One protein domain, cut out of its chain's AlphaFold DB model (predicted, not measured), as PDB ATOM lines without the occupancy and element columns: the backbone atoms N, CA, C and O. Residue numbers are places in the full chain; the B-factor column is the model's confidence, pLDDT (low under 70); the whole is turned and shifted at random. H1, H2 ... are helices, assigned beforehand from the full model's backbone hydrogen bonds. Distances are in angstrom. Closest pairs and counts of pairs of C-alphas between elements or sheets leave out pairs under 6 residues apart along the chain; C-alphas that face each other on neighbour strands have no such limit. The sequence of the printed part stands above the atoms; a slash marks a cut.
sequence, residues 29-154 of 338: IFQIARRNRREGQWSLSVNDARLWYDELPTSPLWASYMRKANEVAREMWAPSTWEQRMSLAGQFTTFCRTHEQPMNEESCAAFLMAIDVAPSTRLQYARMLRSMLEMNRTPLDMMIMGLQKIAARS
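What this domain is: This is residues 29 to 154 of the 338 residues of an uncharacterized protein of Trypanosoma cruzi Dm28c (UniProt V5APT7). Two helical lobes stand next to each other: in the larger, the long helix H3 is crossed by the helical hairpin H4 and H5 and by the short H1; in the smaller, the last part of H2 packs on H6 at a steep angle. The end of H2 comes near the beginning of H3, and a long loop, residues 37 to 59, runs from H1 to H2. The printed part has 126 residues with six named helices, H1 to H6 in chain order, and no named strand: all helix. It is compact, with a radius of gyration of the C-alphas of 15.6 A and spans of 43 by 35 by 27 A.

Where its parts are: H3, residues 79 to 98, is 28.6 A long, from C-alpha 79 at (96.633, 120.899, 108.080) to C-alpha 98 at (99.500, 131.869, 134.304). H4 is residues 105 to 114 and H5 residues 119 to 133, 14.3 A and 20.9 A long. H1, residues 29 to 36, 11.0 A, begins at (106.024, 121.115, 120.852). H2, residues 60 to 74, and H6, residues 139 to 153, are each 21.5 A long.

How they stand to each other: H3 is the hub. With residues 86 to 94 alone it touches H1, about perpendicular at 80 degrees; their closest C-alphas, Ala 33 and Gly 90, are 4.7 A apart. H3 touches H4 at Phe 92 and Phe 111, closest C-alphas 6.4 A, with residues 92 to 96 alone. Residues 85 to 89 of H3 alone touch residues 125 to 129 of H5 alone, closest C-alphas Arg 85 and Met 128, 6.8 A. H4 and H5 touch as a hairpin, a shallow tilt of 25 degrees, opposite ways; their closest C-alphas, Leu 112 and Arg 122, are 6.3 A apart. H2 touches H6 with residues 69 to 74 alone, closest C-alphas Ala 73 and Met 143, 4.6 A, at a steep tilt of 61 degrees. H3 and H6 are apart. In each of the six helices, every O i to N i+4 pair is within hydrogen-bond range.

The domain as a whole: The C-alphas farthest apart, Ser 59 and Pro 119, are 47.9 A apart. The printed part has no cut; the link from H1 to H2 is long, 23 residues. Confidence is low, pLDDT under 70, in residues 29 to 58.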
ATOM      1  N   ILE A  29     107.358 120.612 121.229       63.47
ATOM      2  CA  ILE A  29     106.024 121.115 120.852       63.47
ATOM      3  C   ILE A  29     105.531 122.264 121.744       63.47
ATOM      4  O   ILE A  29     104.971 123.241 121.245       63.47
ATOM      5  N   PHE A  30     105.756 122.199 123.056       65.00
ATOM      6  CA  PHE A  30     105.321 123.270 123.954       65.00
ATOM      7  C   PHE A  30     106.299 124.448 123.970       65.00
ATOM      8  O   PHE A  30     105.886 125.590 124.176       65.00
ATOM      9  N   GLN A  31     107.578 124.214 123.656       63.97
ATOM     10  CA  GLN A  31     108.516 125.306 123.385       63.97
ATOM     11  C   GLN A  31     108.097 126.131 122.159       63.97
ATOM     12  O   GLN A  31     108.178 127.360 122.205       63.97
ATOM     13  N   ILE A  32     107.623 125.464 121.103       61.78
ATOM     14  CA  ILE A  32     107.097 126.078 119.874       61.78
ATOM     15  C   ILE A  32     105.849 126.913 120.185       61.78
ATOM     16  O   ILE A  32     105.792 128.108 119.884       61.78
ATOM     17  N   ALA A  33     104.882 126.316 120.886       59.97
ATOM     18  CA  ALA A  33     103.647 126.988 121.272       59.97
ATOM     19  C   ALA A  33     103.890 128.229 122.157       59.97
ATOM     20  O   ALA A  33     103.235 129.261 121.988       59.97
ATOM     21  N   ARG A  34     104.873 128.170 123.071       60.31
ATOM     22  CA  ARG A  34     105.237 129.286 123.962       60.31
ATOM     23  C   ARG A  34     105.713 130.535 123.222       60.31
ATOM     24  O   ARG A  34     105.439 131.640 123.695       60.31
ATOM     25  N   ARG A  35     106.453 130.390 122.118       58.81
ATOM     26  CA  ARG A  35     107.104 131.520 121.426       58.81
ATOM     27  C   ARG A  35     106.320 132.050 120.236       58.81
ATOM     28  O   ARG A  35     106.318 133.267 120.099       58.81
ATOM     29  N   ASN A  36     105.523 131.232 119.537       59.16
ATOM     30  CA  ASN A  36     104.527 131.742 118.573       59.16
ATOM     31  C   ASN A  36     103.605 132.805 119.217       59.16
ATOM     32  O   ASN A  36     103.146 133.737 118.566       59.16
ATOM     33  N   ARG A  37     103.392 132.731 120.542       58.84
ATOM     34  CA  ARG A  37     102.657 133.745 121.312       58.84
ATOM     35  C   ARG A  37     103.458 135.018 121.639       58.84
ATOM     36  O   ARG A  37     102.852 136.080 121.746       58.84
ATOM     37  N   ARG A  38     104.782 134.942 121.844       56.16
ATOM     38  CA  ARG A  38     105.618 136.119 122.180       56.16
ATOM     39  C   ARG A  38     105.753 137.092 121.008       56.16
ATOM     40  O   ARG A  38     105.909 138.280 121.249       56.16
ATOM     41  N   GLU A  39     105.679 136.598 119.776       52.66
ATOM     42  CA  GLU A  39     105.880 137.395 118.558       52.66
ATOM     43  C   GLU A  39     104.588 138.069 118.049       52.66
ATOM     44  O   GLU A  39     104.591 138.661 116.977       52.66
ATOM     45  N   GLY A  40     103.467 137.986 118.784       46.84
ATOM     46  CA  GLY A  40     102.186 138.582 118.365       46.84
ATOM     47  C   GLY A  40     101.574 137.953 117.100       46.84
ATOM     48  O   GLY A  40     100.561 138.431 116.601       46.84
ATOM     49  N   GLN A  41     102.145 136.854 116.603       50.38
ATOM     50  CA  GLN A  41     101.822 136.196 115.332       50.38
ATOM     51  C   GLN A  41     100.549 135.329 115.379       50.38
ATOM     52  O   GLN A  41     100.495 134.268 114.768       50.38
ATOM     53  N   TRP A  42      99.501 135.757 116.087       47.03
ATOM     54  CA  TRP A  42      98.170 135.165 115.872       47.03
ATOM     55  C   TRP A  42      97.435 135.819 114.690       47.03
ATOM     56  O   TRP A  42      96.499 135.224 114.165       47.03
ATOM     57  N   SER A  43      97.852 137.018 114.253       39.59
ATOM     58  CA  SER A  43      97.207 137.779 113.167       39.59
ATOM     59  C   SER A  43      97.889 137.664 111.798       39.59
ATOM     60  O   SER A  43      97.357 138.174 110.815       39.59
ATOM     61  N   LEU A  44      99.044 137.000 111.707       38.25
ATOM     62  CA  LEU A  44      99.583 136.528 110.431       38.25
ATOM     63  C   LEU A  44      99.070 135.108 110.219       38.25
ATOM     64  O   LEU A  44      98.957 134.344 111.176       38.25
ATOM     65  N   SER A  45      98.669 134.791 108.985       40.19
ATOM     66  CA  SER A  45      97.979 133.542 108.661       40.19
ATOM     67  C   SER A  45      98.669 132.329 109.297       40.19
ATOM     68  O   SER A  45      99.896 132.281 109.383       40.19
ATOM     69  N   VAL A  46      97.870 131.327 109.665       44.84
ATOM     70  CA  VAL A  46      98.233 129.987 110.174       44.84
ATOM     71  C   VAL A  46      99.479 129.356 109.502       44.84
ATOM     72  O   VAL A  46     100.143 128.489 110.073       44.84
ATOM     73  N   ASN A  47      99.847 129.838 108.315       44.16
ATOM     74  CA  ASN A  47     101.047 129.502 107.565       44.16
ATOM     75  C   ASN A  47     102.396 129.876 108.218       44.16
ATOM     76  O   ASN A  47     103.394 129.299 107.786       44.16
ATOM     77  N   ASP A  48     102.462 130.738 109.242       46.19
ATOM     78  CA  ASP A  48     103.745 131.194 109.828       46.19
ATOM     79  C   ASP A  48     104.213 130.439 111.093       46.19
ATOM     80  O   ASP A  48     105.332 130.649 111.567       46.19
ATOM     81  N   ALA A  49     103.419 129.499 111.625       50.66
ATOM     82  CA  ALA A  49     103.815 128.701 112.792       50.66
ATOM     83  C   ALA A  49     105.005 127.765 112.473       50.66
ATOM     84  O   ALA A  49     104.883 126.831 111.675       50.66
ATOM     85  N   ARG A  50     106.159 127.991 113.122       55.44
ATOM     86  CA  ARG A  50     107.404 127.220 112.921       55.44
ATOM     87  C   ARG A  50     107.466 125.983 113.820       55.44
ATOM     88  O   ARG A  50     107.073 126.040 114.975       55.44
ATOM     89  N   LEU A  51     108.001 124.881 113.296       53.53
ATOM     90  CA  LEU A  51     108.122 123.573 113.960       53.53
ATOM     91  C   LEU A  51     109.469 123.404 114.702       53.53
ATOM     92  O   LEU A  51     109.634 122.487 115.494       53.53
ATOM     93  N   TRP A  52     110.423 124.302 114.452       60.22
ATOM     94  CA  TRP A  52     111.793 124.328 114.971       60.22
ATOM     95  C   TRP A  52     112.246 125.770 115.170       60.22
ATOM     96  O   TRP A  52     111.811 126.668 114.439       60.22
ATOM     97  N   TYR A  53     113.159 125.985 116.121       56.69
ATOM     98  CA  TYR A  53     113.772 127.292 116.329       56.69
ATOM     99  C   TYR A  53     114.899 127.633 115.365       56.69
ATOM    100  O   TYR A  53     115.744 126.804 115.040       56.69
ATOM    101  N   ASP A  54     114.931 128.934 115.086       44.75
ATOM    102  CA  ASP A  54     116.109 129.779 114.960       44.75
ATOM    103  C   ASP A  54     116.447 130.354 116.368       44.75
ATOM    104  O   ASP A  54     115.649 131.102 116.958       44.75
ATOM    105  N   GLU A  55     117.633 130.070 116.923       51.31
ATOM    106  CA  GLU A  55     118.424 131.198 117.449       51.31
ATOM    107  C   GLU A  55     118.581 132.141 116.263       51.31
ATOM    108  O   GLU A  55     118.828 131.614 115.182       51.31
ATOM    109  N   LEU A  56     118.349 133.458 116.414       52.75
ATOM    110  CA  LEU A  56     118.489 134.431 115.317       52.75
ATOM    111  C   LEU A  56     119.738 134.062 114.525       52.75
ATOM    112  O   LEU A  56     120.842 134.257 115.042       52.75
ATOM    113  N   PRO A  57     119.599 133.435 113.348       54.09
ATOM    114  CA  PRO A  57     120.758 132.819 112.784       54.09
ATOM    115  C   PRO A  57     121.595 133.970 112.301       54.09
ATOM    116  O   PRO A  57     121.106 134.881 111.632       54.09
ATOM    117  N   THR A  58     122.870 133.925 112.642       57.94
ATOM    118  CA  THR A  58     123.838 134.933 112.224       57.94
ATOM    119  C   THR A  58     123.860 135.082 110.697       57.94
ATOM    120  O   THR A  58     124.314 136.101 110.189       57.94
ATOM    121  N   SER A  59     123.324 134.094 109.961       75.31
ATOM    122  CA  SER A  59     123.155 134.105 108.512       75.31
ATOM    123  C   SER A  59     121.679 134.053 108.063       75.31
ATOM    124  O   SER A  59     120.975 133.081 108.366       75.31
ATOM    125  N   PRO A  60     121.231 135.002 107.216       76.31
ATOM    126  CA  PRO A  60     119.930 134.954 106.535       76.31
ATOM    127  C   PRO A  60     119.680 133.672 105.719       76.31
ATOM    128  O   PRO A  60     118.532 133.257 105.545       76.31
ATOM    129  N   LEU A  61     120.740 133.017 105.228       78.69
ATOM    130  CA  LEU A  61     120.632 131.763 104.471       78.69
ATOM    131  C   LEU A  61     120.197 130.593 105.359       78.69
ATOM    132  O   LEU A  61     119.374 129.780 104.944       78.69
ATOM    133  N   TRP A  62     120.690 130.532 106.597       77.38
ATOM    134  CA  TRP A  62     120.307 129.484 107.542       77.38
ATOM    135  C   TRP A  62     118.828 129.579 107.930       77.38
ATOM    136  O   TRP A  62     118.121 128.574 107.860       77.38
ATOM    137  N   ALA A  63     118.326 130.790 108.207       75.88
ATOM    138  CA  ALA A  63     116.893 131.023 108.439       75.88
ATOM    139  C   ALA A  63     116.031 130.512 107.272       75.88
ATOM    140  O   ALA A  63     114.960 129.937 107.476       75.88
ATOM    141  N   SER A  64     116.497 130.709 106.032       80.25
ATOM    142  CA  SER A  64     115.808 130.227 104.829       80.25
ATOM    143  C   SER A  64     115.741 128.696 104.775       80.25
ATOM    144  O   SER A  64     114.676 128.134 104.510       80.25
ATOM    145  N   TYR A  65     116.836 127.995 105.087       82.44
ATOM    146  CA  TYR A  65     116.843 126.528 105.143       82.44
ATOM    147  C   TYR A  65     115.967 125.979 106.271       82.44
ATOM    148  O   TYR A  65     115.196 125.048 106.042       82.44
ATOM    149  N   MET A  66     116.015 126.591 107.455       79.44
ATOM    150  CA  MET A  66     115.177 126.196 108.589       79.44
ATOM    151  C   MET A  66     113.689 126.412 108.307       79.44
ATOM    152  O   MET A  66     112.859 125.582 108.682       79.44
ATOM    153  N   ARG A  67     113.324 127.475 107.578       80.69
ATOM    154  CA  ARG A  67     111.945 127.686 107.114       80.69
ATOM    155  C   ARG A  67     111.475 126.557 106.196       80.69
ATOM    156  O   ARG A  67     110.414 125.990 106.439       80.69
ATOM    157  N   LYS A  68     112.294 126.161 105.218       84.56
ATOM    158  CA  LYS A  68     111.983 125.029 104.328       84.56
ATOM    159  C   LYS A  68     111.873 123.705 105.086       84.56
ATOM    160  O   LYS A  68     110.970 122.917 104.824       84.56
ATOM    161  N   ALA A  69     112.754 123.456 106.055       83.75
ATOM    162  CA  ALA A  69     112.681 122.260 106.894       83.75
ATOM    163  C   ALA A  69     111.382 122.220 107.721       83.75
ATOM    164  O   ALA A  69     110.745 121.173 107.823       83.75
ATOM    165  N   ASN A  70     110.948 123.370 108.249       82.19
ATOM    166  CA  ASN A  70     109.669 123.517 108.947       82.19
ATOM    167  C   ASN A  70     108.468 123.248 108.034       82.19
ATOM    168  O   ASN A  70     107.552 122.530 108.429       82.19
ATOM    169  N   GLU A  71     108.468 123.796 106.817       84.12
ATOM    170  CA  GLU A  71     107.444 123.524 105.801       84.12
ATOM    171  C   GLU A  71     107.307 122.027 105.530       84.12
ATOM    172  O   GLU A  71     106.209 121.486 105.614       84.12
ATOM    173  N   VAL A  72     108.430 121.346 105.306       87.75
ATOM    174  CA  VAL A  72     108.455 119.899 105.079       87.75
ATOM    175  C   VAL A  72     107.967 119.132 106.305       87.75
ATOM    176  O   VAL A  72     107.147 118.232 106.171       87.75
ATOM    177  N   ALA A  73     108.420 119.475 107.510       84.12
ATOM    178  CA  ALA A  73     108.013 118.761 108.717       84.12
ATOM    179  C   ALA A  73     106.511 118.921 109.026       84.12
ATOM    180  O   ALA A  73     105.901 117.990 109.551       84.12
ATOM    181  N   ARG A  74     105.885 120.049 108.654       82.06
ATOM    182  CA  ARG A  74     104.426 120.237 108.782       82.06
ATOM    183  C   ARG A  74     103.633 119.225 107.964       82.06
ATOM    184  O   ARG A  74     102.569 118.800 108.412       82.06
ATOM    185  N   GLU A  75     104.168 118.774 106.826       86.75
ATOM    186  CA  GLU A  75     103.512 117.762 105.995       86.75
ATOM    187  C   GLU A  75     103.273 116.452 106.743       86.75
ATOM    188  O   GLU A  75     102.352 115.723 106.394       86.75
ATOM    189  N   MET A  76     104.010 116.159 107.819       84.25
ATOM    190  CA  MET A  76     103.778 114.990 108.671       84.25
ATOM    191  C   MET A  76     102.306 114.845 109.103       84.25
ATOM    192  O   MET A  76     101.772 113.733 109.102       84.25
ATOM    193  N   TRP A  77     101.607 115.947 109.396       83.62
ATOM    194  CA  TRP A  77     100.188 115.934 109.765       83.62
ATOM    195  C   TRP A  77      99.296 116.522 108.673       83.62
ATOM    196  O   TRP A  77      99.757 117.097 107.693       83.62
ATOM    197  N   ALA A  78      97.988 116.280 108.773       84.12
ATOM    198  CA  ALA A  78      97.027 117.039 107.979       84.12
ATOM    199  C   ALA A  78      96.976 118.490 108.500       84.12
ATOM    200  O   ALA A  78      97.127 118.669 109.713       84.12
ATOM    201  N   PRO A  79      96.714 119.500 107.648       82.62
ATOM    202  CA  PRO A  79      96.633 120.899 108.080       82.62
ATOM    203  C   PRO A  79      95.705 121.112 109.286       82.62
ATOM    204  O   PRO A  79      96.122 121.680 110.289       82.62
ATOM    205  N   SER A  80      94.511 120.511 109.275       83.50
ATOM    206  CA  SER A  80      93.557 120.588 110.392       83.50
ATOM    207  C   SER A  80      94.074 119.948 111.687       83.50
ATOM    208  O   SER A  80      93.841 120.450 112.784       83.50
ATOM    209  N   THR A  81      94.813 118.839 111.584       85.81
ATOM    210  CA  THR A  81      95.444 118.189 112.744       85.81
ATOM    211  C   THR A  81      96.586 119.038 113.299       85.81
ATOM    212  O   THR A  81      96.744 119.132 114.515       85.81
ATOM    213  N   TRP A  82      97.375 119.658 112.417       82.12
ATOM    214  CA  TRP A  82      98.439 120.589 112.786       82.12
ATOM    215  C   TRP A  82      97.867 121.794 113.546       82.12
ATOM    216  O   TRP A  82      98.300 122.081 114.662       82.12
ATOM    217  N   GLU A  83      96.836 122.430 112.995       82.25
ATOM    218  CA  GLU A  83      96.133 123.569 113.592       82.25
ATOM    219  C   GLU A  83      95.570 123.253 114.976       82.25
ATOM    220  O   GLU A  83      95.851 123.965 115.942       82.25
ATOM    221  N   GLN A  84      94.824 122.151 115.101       85.38
ATOM    222  CA  GLN A  84      94.246 121.741 116.380       85.38
ATOM    223  C   GLN A  84      95.331 121.490 117.433       85.38
ATOM    224  O   GLN A  84      95.191 121.918 118.579       85.38
ATOM    225  N   ARG A  85      96.432 120.824 117.055       86.50
ATOM    226  CA  ARG A  85      97.560 120.547 117.961       86.50
ATOM    227  C   ARG A  85      98.246 121.830 118.418       86.50
ATOM    228  O   ARG A  85      98.475 121.986 119.614       86.50
ATOM    229  N   MET A  86      98.541 122.751 117.502       83.31
ATOM    230  CA  MET A  86      99.197 124.018 117.839       83.31
ATOM    231  C   MET A  86      98.302 124.929 118.684       83.31
ATOM    232  O   MET A  86      98.785 125.525 119.647       83.31
ATOM    233  N   SER A  87      97.000 124.985 118.385       84.56
ATOM    234  CA  SER A  87      96.023 125.734 119.185       84.56
ATOM    235  C   SER A  87      95.957 125.207 120.621       84.56
ATOM    236  O   SER A  87      96.148 125.967 121.574       84.56
ATOM    237  N   LEU A  88      95.790 123.890 120.789       88.25
ATOM    238  CA  LEU A  88      95.731 123.253 122.105       88.25
ATOM    239  C   LEU A  88      97.042 123.420 122.887       88.25
ATOM    240  O   LEU A  88      97.020 123.759 124.068       88.25
ATOM    241  N   ALA A  89      98.190 123.241 122.226       86.25
ATOM    242  CA  ALA A  89      99.498 123.462 122.838       86.25
ATOM    243  C   ALA A  89      99.683 124.925 123.280       86.25
ATOM    244  O   ALA A  89     100.248 125.178 124.346       86.25
ATOM    245  N   GLY A  90      99.177 125.890 122.503       83.62
ATOM    246  CA  GLY A  90      99.178 127.315 122.844       83.62
ATOM    247  C   GLY A  90      98.339 127.632 124.083       83.62
ATOM    248  O   GLY A  90      98.800 128.354 124.976       83.62
ATOM    249  N   GLN A  91      97.140 127.053 124.183       88.12
ATOM    250  CA  GLN A  91      96.267 127.181 125.356       88.12
ATOM    251  C   GLN A  91      96.894 126.542 126.601       88.12
ATOM    252  O   GLN A  91      96.997 127.190 127.642       88.12
ATOM    253  N   PHE A  92      97.417 125.321 126.484       88.44
ATOM    254  CA  PHE A  92      98.082 124.628 127.589       88.44
ATOM    255  C   PHE A  92      99.314 125.391 128.099       88.44
ATOM    256  O   PHE A  92      99.500 125.590 129.300       88.44
ATOM    257  N   THR A  93     100.130 125.902 127.178       84.12
ATOM    258  CA  THR A  93     101.302 126.717 127.514       84.12
ATOM    259  C   THR A  93     100.913 128.005 128.240       84.12
ATOM    260  O   THR A  93     101.610 128.461 129.149       84.12
ATOM    261  N   THR A  94      99.791 128.602 127.835       84.25
ATOM    262  CA  THR A  94      99.216 129.783 128.482       84.25
ATOM    263  C   THR A  94      98.824 129.481 129.916       84.25
ATOM    264  O   THR A  94      99.248 130.209 130.809       84.25
ATOM    265  N   PHE A  95      98.076 128.399 130.119       90.00
ATOM    266  CA  PHE A  95      97.651 127.934 131.431       90.00
ATOM    267  C   PHE A  95      98.847 127.705 132.363       90.00
ATOM    268  O   PHE A  95      98.919 128.319 133.424       90.00
ATOM    269  N   CYS A  96      99.844 126.927 131.924       88.00
ATOM    270  CA  CYS A  96     101.038 126.650 132.730       88.00
ATOM    271  C   CYS A  96     101.763 127.935 133.144       88.00
ATOM    272  O   CYS A  96     102.205 128.061 134.278       88.00
ATOM    273  N   ARG A  97     101.860 128.922 132.242       83.25
ATOM    274  CA  ARG A  97     102.500 130.205 132.555       83.25
ATOM    275  C   ARG A  97     101.698 131.022 133.566       83.25
ATOM    276  O   ARG A  97     102.303 131.599 134.458       83.25
ATOM    277  N   THR A  98     100.378 131.106 133.402       90.94
ATOM    278  CA  THR A  98      99.500 131.869 134.304       90.94
ATOM    279  C   THR A  98      99.537 131.318 135.729       90.94
ATOM    280  O   THR A  98      99.468 132.092 136.674       90.94
ATOM    281  N   HIS A  99      99.681 130.002 135.876       92.00
ATOM    282  CA  HIS A  99      99.704 129.327 137.176       92.00
ATOM    283  C   HIS A  99     101.114 128.945 137.654       92.00
ATOM    284  O   HIS A  99     101.243 128.191 138.615       92.00
ATOM    285  N   GLU A 100     102.158 129.430 136.972       91.31
ATOM    286  CA  GLU A 100     103.571 129.149 137.272       91.31
ATOM    287  C   GLU A 100     103.907 127.647 137.400       91.31
ATOM    288  O   GLU A 100     104.798 127.249 138.147       91.31
ATOM    289  N   GLN A 101     103.210 126.801 136.637       91.62
ATOM    290  CA  GLN A 101     103.369 125.346 136.655       91.62
ATOM    291  C   GLN A 101     104.326 124.833 135.561       91.62
ATOM    292  O   GLN A 101     104.435 125.436 134.483       91.62
ATOM    293  N   PRO A 102     105.021 123.701 135.793       86.81
ATOM    294  CA  PRO A 102     105.833 123.037 134.774       86.81
ATOM    295  C   PRO A 102     104.965 122.393 133.679       86.81
ATOM    296  O   PRO A 102     103.853 121.957 133.921       86.81
ATOM    297  N   MET A 103     105.483 122.253 132.457       82.94
ATOM    298  CA  MET A 103     104.753 121.581 131.366       82.94
ATOM    299  C   MET A 103     104.931 120.058 131.443       82.94
ATOM    300  O   MET A 103     105.686 119.478 130.665       82.94
ATOM    301  N   ASN A 104     104.267 119.433 132.413       85.94
ATOM    302  CA  ASN A 104     104.280 117.990 132.665       85.94
ATOM    303  C   ASN A 104     102.866 117.379 132.553       85.94
ATOM    304  O   ASN A 104     101.884 118.082 132.304       85.94
ATOM    305  N   GLU A 105     102.765 116.058 132.729       88.19
ATOM    306  CA  GLU A 105     101.489 115.328 132.684       88.19
ATOM    307  C   GLU A 105     100.482 115.823 133.732       88.19
ATOM    308  O   GLU A 105      99.301 115.987 133.425       88.19
ATOM    309  N   GLU A 106     100.950 116.132 134.943       91.31
ATOM    310  CA  GLU A 106     100.113 116.661 136.030       91.31
ATOM    311  C   GLU A 106      99.453 117.985 135.629       91.31
ATOM    312  O   GLU A 106      98.243 118.166 135.777       91.31
ATOM    313  N   SER A 107     100.224 118.889 135.021       92.44
ATOM    314  CA  SER A 107      99.705 120.164 134.533       92.44
ATOM    315  C   SER A 107      98.749 119.985 133.360       92.44
ATOM    316  O   SER A 107      97.807 120.763 133.226       92.44
ATOM    317  N   CYS A 108      98.937 118.962 132.516       91.19
ATOM    318  CA  CYS A 108      97.959 118.607 131.482       91.19
ATOM    319  C   CYS A 108      96.620 118.186 132.096       91.19
ATOM    320  O   CYS A 108      95.577 118.643 131.628       91.19
ATOM    321  N   ALA A 109      96.627 117.361 133.147       94.12
ATOM    322  CA  ALA A 109      95.404 116.972 133.845       94.12
ATOM    323  C   ALA A 109      94.703 118.189 134.473       94.12
ATOM    324  O   ALA A 109      93.503 118.379 134.267       94.12
ATOM    325  N   ALA A 110      95.459 119.059 135.152       95.62
ATOM    326  CA  ALA A 110      94.934 120.298 135.727       95.62
ATOM    327  C   ALA A 110      94.344 121.233 134.654       95.62
ATOM    328  O   ALA A 110      93.232 121.732 134.811       95.62
ATOM    329  N   PHE A 111      95.041 121.415 133.528       96.25
ATOM    330  CA  PHE A 111      94.562 122.206 132.393       96.25
ATOM    331  C   PHE A 111      93.241 121.671 131.832       96.25
ATOM    332  O   PHE A 111      92.314 122.443 131.609       96.25
ATOM    333  N   LEU A 112      93.130 120.354 131.634       95.94
ATOM    334  CA  LEU A 112      91.919 119.723 131.100       95.94
ATOM    335  C   LEU A 112      90.705 119.897 132.020       95.94
ATOM    336  O   LEU A 112      89.579 119.966 131.526       95.94
ATOM    337  N   MET A 113      90.927 119.972 133.334       96.75
ATOM    338  CA  MET A 113      89.873 120.248 134.314       96.75
ATOM    339  C   MET A 113      89.535 121.737 134.430       96.75
ATOM    340  O   MET A 113      88.415 122.066 134.804       96.75
ATOM    341  N   ALA A 114      90.469 122.626 134.086       94.75
ATOM    342  CA  ALA A 114      90.272 124.072 134.133       94.75
ATOM    343  C   ALA A 114      89.536 124.643 132.906       94.75
ATOM    344  O   ALA A 114      88.996 125.744 132.979       94.75
ATOM    345  N   ILE A 115      89.526 123.930 131.775       93.00
ATOM    346  CA  ILE A 115      88.845 124.376 130.552       93.00
ATOM    347  C   ILE A 115      87.374 123.937 130.509       93.00
ATOM    348  O   ILE A 115      87.032 122.772 130.758       93.00
ATOM    349  N   ASP A 116      86.508 124.870 130.117       94.69
ATOM    350  CA  ASP A 116      85.078 124.623 129.939       94.69
ATOM    351  C   ASP A 116      84.788 124.064 128.538       94.69
ATOM    352  O   ASP A 116      84.614 124.789 127.559       94.69
ATOM    353  N   VAL A 117      84.826 122.736 128.430       94.12
ATOM    354  CA  VAL A 117      84.522 121.993 127.202       94.12
ATOM    355  C   VAL A 117      83.715 120.736 127.518       94.12
ATOM    356  O   VAL A 117      83.781 120.184 128.623       94.12
ATOM    357  N   ALA A 118      82.994 120.230 126.516       95.88
ATOM    358  CA  ALA A 118      82.264 118.974 126.628       95.88
ATOM    359  C   ALA A 118      83.196 117.793 126.996       95.88
ATOM    360  O   ALA A 118      84.363 117.775 126.583       95.88
ATOM    361  N   PRO A 119      82.699 116.760 127.710       94.75
ATOM    362  CA  PRO A 119      83.510 115.600 128.098       94.75
ATOM    363  C   PRO A 119      84.214 114.894 126.926       94.75
ATOM    364  O   PRO A 119      85.364 114.474 127.059       94.75
ATOM    365  N   SER A 120      83.565 114.806 125.761       90.62
ATOM    366  CA  SER A 120      84.140 114.222 124.541       90.62
ATOM    367  C   SER A 120      85.323 115.035 124.002       90.62
ATOM    368  O   SER A 120      86.370 114.464 123.687       90.62
ATOM    369  N   THR A 121      85.201 116.364 123.965       92.56
ATOM    370  CA  THR A 121      86.282 117.281 123.577       92.56
ATOM    371  C   THR A 121      87.450 117.198 124.555       92.56
ATOM    372  O   THR A 121      88.604 117.121 124.135       92.56
ATOM    373  N   ARG A 122      87.169 117.125 125.864       95.44
ATOM    374  CA  ARG A 122      88.199 116.948 126.899       95.44
ATOM    375  C   ARG A 122      88.984 115.649 126.697       95.44
ATOM    376  O   ARG A 122      90.211 115.664 126.756       95.44
ATOM    377  N   LEU A 123      88.301 114.543 126.393       93.44
ATOM    378  CA  LEU A 123      88.946 113.262 126.080       93.44
ATOM    379  C   LEU A 123      89.821 113.347 124.818       93.44
ATOM    380  O   LEU A 123      90.936 112.820 124.802       93.44
ATOM    381  N   GLN A 124      89.349 114.019 123.764       93.38
ATOM    382  CA  GLN A 124      90.139 114.251 122.553       93.38
ATOM    383  C   GLN A 124      91.400 115.073 122.857       93.38
ATOM    384  O   GLN A 124      92.496 114.693 122.438       93.38
ATOM    385  N   TYR A 125      91.268 116.157 123.622       95.06
ATOM    386  CA  TYR A 125      92.396 116.990 124.036       95.06
ATOM    387  C   TYR A 125      93.389 116.225 124.907       95.06
ATOM    388  O   TYR A 125      94.593 116.363 124.697       95.06
ATOM    389  N   ALA A 126      92.919 115.350 125.798       93.62
ATOM    390  CA  ALA A 126      93.784 114.473 126.582       93.62
ATOM    391  C   ALA A 126      94.646 113.570 125.686       93.62
ATOM    392  O   ALA A 126      95.866 113.518 125.844       93.62
ATOM    393  N   ARG A 127      94.037 112.912 124.688       93.00
ATOM    394  CA  ARG A 127      94.767 112.077 123.714       93.00
ATOM    395  C   ARG A 127      95.770 112.893 122.902       93.00
ATOM    396  O   ARG A 127      96.886 112.437 122.666       93.00
ATOM    397  N   MET A 128      95.391 114.102 122.488       91.31
ATOM    398  CA  MET A 128      96.278 114.999 121.751       91.31
ATOM    399  C   MET A 128      97.474 115.437 122.595       91.31
ATOM    400  O   MET A 128      98.601 115.267 122.137       91.31
ATOM    401  N   LEU A 129      97.251 115.944 123.812       89.94
ATOM    402  CA  LEU A 129      98.309 116.357 124.740       89.94
ATOM    403  C   LEU A 129      99.253 115.201 125.056       89.94
ATOM    404  O   LEU A 129     100.463 115.369 124.938       89.94
ATOM    405  N   ARG A 130      98.710 114.013 125.338       89.25
ATOM    406  CA  ARG A 130      99.503 112.798 125.544       89.25
ATOM    407  C   ARG A 130     100.369 112.469 124.330       89.25
ATOM    408  O   ARG A 130     101.575 112.330 124.465       89.25
ATOM    409  N   SER A 131      99.788 112.456 123.128       85.56
ATOM    410  CA  SER A 131     100.550 112.198 121.897       85.56
ATOM    411  C   SER A 131     101.604 113.264 121.596       85.56
ATOM    412  O   SER A 131     102.550 112.991 120.866       85.56
ATOM    413  N   MET A 132     101.418 114.486 122.104       84.38
ATOM    414  CA  MET A 132     102.408 115.548 122.001       84.38
ATOM    415  C   MET A 132     103.502 115.375 123.048       84.38
ATOM    416  O   MET A 132     104.632 115.632 122.695       84.38
ATOM    417  N   LEU A 133     103.206 114.922 124.269       79.19
ATOM    418  CA  LEU A 133     104.195 114.644 125.323       79.19
ATOM    419  C   LEU A 133     105.057 113.409 125.030       79.19
ATOM    420  O   LEU A 133     106.247 113.407 125.319       79.19
ATOM    421  N   GLU A 134     104.465 112.370 124.440       80.81
ATOM    422  CA  GLU A 134     105.147 111.121 124.078       80.81
ATOM    423  C   GLU A 134     105.976 111.252 122.783       80.81
ATOM    424  O   GLU A 134     106.656 110.306 122.369       80.81
ATOM    425  N   MET A 135     105.933 112.407 122.107       76.06
ATOM    426  CA  MET A 135     106.589 112.611 120.816       76.06
ATOM    427  C   MET A 135     108.094 112.874 120.959       76.06
ATOM    428  O   MET A 135     108.597 113.953 120.652       76.06
ATOM    429  N   ASN A 136     108.837 111.828 121.313       72.44
ATOM    430  CA  ASN A 136     110.300 111.805 121.319       72.44
ATOM    431  C   ASN A 136     110.862 111.712 119.886       72.44
ATOM    432  O   ASN A 136     111.408 110.686 119.483       72.44
ATOM    433  N   ARG A 137     110.675 112.762 119.078       76.00
ATOM    434  CA  ARG A 137     111.169 112.849 117.693       76.00
ATOM    435  C   ARG A 137     112.150 114.006 117.538       76.00
ATOM    436  O   ARG A 137     111.891 115.118 117.994       76.00
ATOM    437  N   THR A 138     113.266 113.743 116.868       79.62
ATOM    438  CA  THR A 138     114.276 114.748 116.513       79.62
ATOM    439  C   THR A 138     113.814 115.595 115.311       79.62
ATOM    440  O   THR A 138     112.858 115.214 114.624       79.62
ATOM    441  N   PRO A 139     114.490 116.720 114.988       77.19
ATOM    442  CA  PRO A 139     114.195 117.481 113.763       77.19
ATOM    443  C   PRO A 139     114.293 116.665 112.507       77.19
ATOM    444  O   PRO A 139     113.448 116.768 111.616       77.19
ATOM    445  N   LEU A 140     115.310 115.820 112.470       82.12
ATOM    446  CA  LEU A 140     115.549 114.967 111.338       82.12
ATOM    447  C   LEU A 140     114.423 113.941 111.180       82.12
ATOM    448  O   LEU A 140     113.960 113.744 110.063       82.12
ATOM    449  N   ASP A 141     113.913 113.364 112.274       84.75
ATOM    450  CA  ASP A 141     112.793 112.416 112.208       84.75
ATOM    451  C   ASP A 141     111.531 113.061 111.629       84.75
ATOM    452  O   ASP A 141     110.889 112.497 110.743       84.75
ATOM    453  N   MET A 142     111.182 114.263 112.096       83.38
ATOM    454  CA  MET A 142     109.997 114.971 111.606       83.38
ATOM    455  C   MET A 142     110.159 115.384 110.136       83.38
ATOM    456  O   MET A 142     109.210 115.281 109.357       83.38
ATOM    457  N   MET A 143     111.370 115.783 109.730       87.38
ATOM    458  CA  MET A 143     111.694 116.057 108.330       87.38
ATOM    459  C   MET A 143     111.591 114.794 107.466       87.38
ATOM    460  O   MET A 143     110.993 114.850 106.396       87.38
ATOM    461  N   ILE A 144     112.109 113.649 107.924       89.19
ATOM    462  CA  ILE A 144     112.000 112.362 107.218       89.19
ATOM    463  C   ILE A 144     110.531 111.992 107.011       89.19
ATOM    464  O   ILE A 144     110.144 111.650 105.896       89.19
ATOM    465  N   MET A 145     109.700 112.104 108.050       86.31
ATOM    466  CA  MET A 145     108.268 111.802 107.953       86.31
ATOM    467  C   MET A 145     107.546 112.737 106.972       86.31
ATOM    468  O   MET A 145     106.747 112.282 106.151       86.31
ATOM    469  N   GLY A 146     107.857 114.036 107.010       89.56
ATOM    470  CA  GLY A 146     107.352 115.013 106.048       89.56
ATOM    471  C   GLY A 146     107.749 114.682 104.607       89.56
ATOM    472  O   GLY A 146     106.895 114.583 103.725       89.56
ATOM    473  N   LEU A 147     109.038 114.412 104.377       90.50
ATOM    474  CA  LEU A 147     109.575 114.022 103.070       90.50
ATOM    475  C   LEU A 147     108.953 112.731 102.545       90.50
ATOM    476  O   LEU A 147     108.653 112.654 101.359       90.50
ATOM    477  N   GLN A 148     108.728 111.731 103.398       88.81
ATOM    478  CA  GLN A 148     108.074 110.481 103.005       88.81
ATOM    479  C   GLN A 148     106.666 110.731 102.465       88.81
ATOM    480  O   GLN A 148     106.284 110.160 101.444       88.81
ATOM    481  N   LYS A 149     105.902 111.622 103.103       87.38
ATOM    482  CA  LYS A 149     104.549 111.958 102.653       87.38
ATOM    483  C   LYS A 149     104.554 112.773 101.361       87.38
ATOM    484  O   LYS A 149     103.741 112.507 100.478       87.38
ATOM    485  N   ILE A 150     105.484 113.720 101.224       87.44
ATOM    486  CA  ILE A 150     105.693 114.461  99.970       87.44
ATOM    487  C   ILE A 150     106.064 113.486  98.849       87.44
ATOM    488  O   ILE A 150     105.468 113.531  97.775       87.44
ATOM    489  N   ALA A 151     107.000 112.569  99.104       84.94
ATOM    490  CA  ALA A 151     107.436 111.564  98.143       84.94
ATOM    491  C   ALA A 151     106.291 110.632  97.728       84.94
ATOM    492  O   ALA A 151     106.157 110.344  96.545       84.94
ATOM    493  N   ALA A 152     105.429 110.223  98.664       81.88
ATOM    494  CA  ALA A 152     104.271 109.376  98.375       81.88
ATOM    495  C   ALA A 152     103.219 110.059  97.482       81.88
ATOM    496  O   ALA A 152     102.537 109.382  96.718       81.88
ATOM    497  N   ARG A 153     103.076 111.389  97.569       81.69
ATOM    498  CA  ARG A 153     102.180 112.169  96.694       81.69
ATOM    499  C   ARG A 153     102.834 112.574  95.374       81.69
ATOM    500  O   ARG A 153     102.134 112.911  94.425       81.69
ATOM    501  N   SER A 154     104.161 112.609  95.337       78.00
ATOM    502  CA  SER A 154     104.908 113.020  94.156       78.00
ATOM    503  C   SER A 154     104.879 111.915  93.112       78.00
ATOM    504  O   SER A 154     105.042 110.736  93.426       78.00
TER     505      SER A 154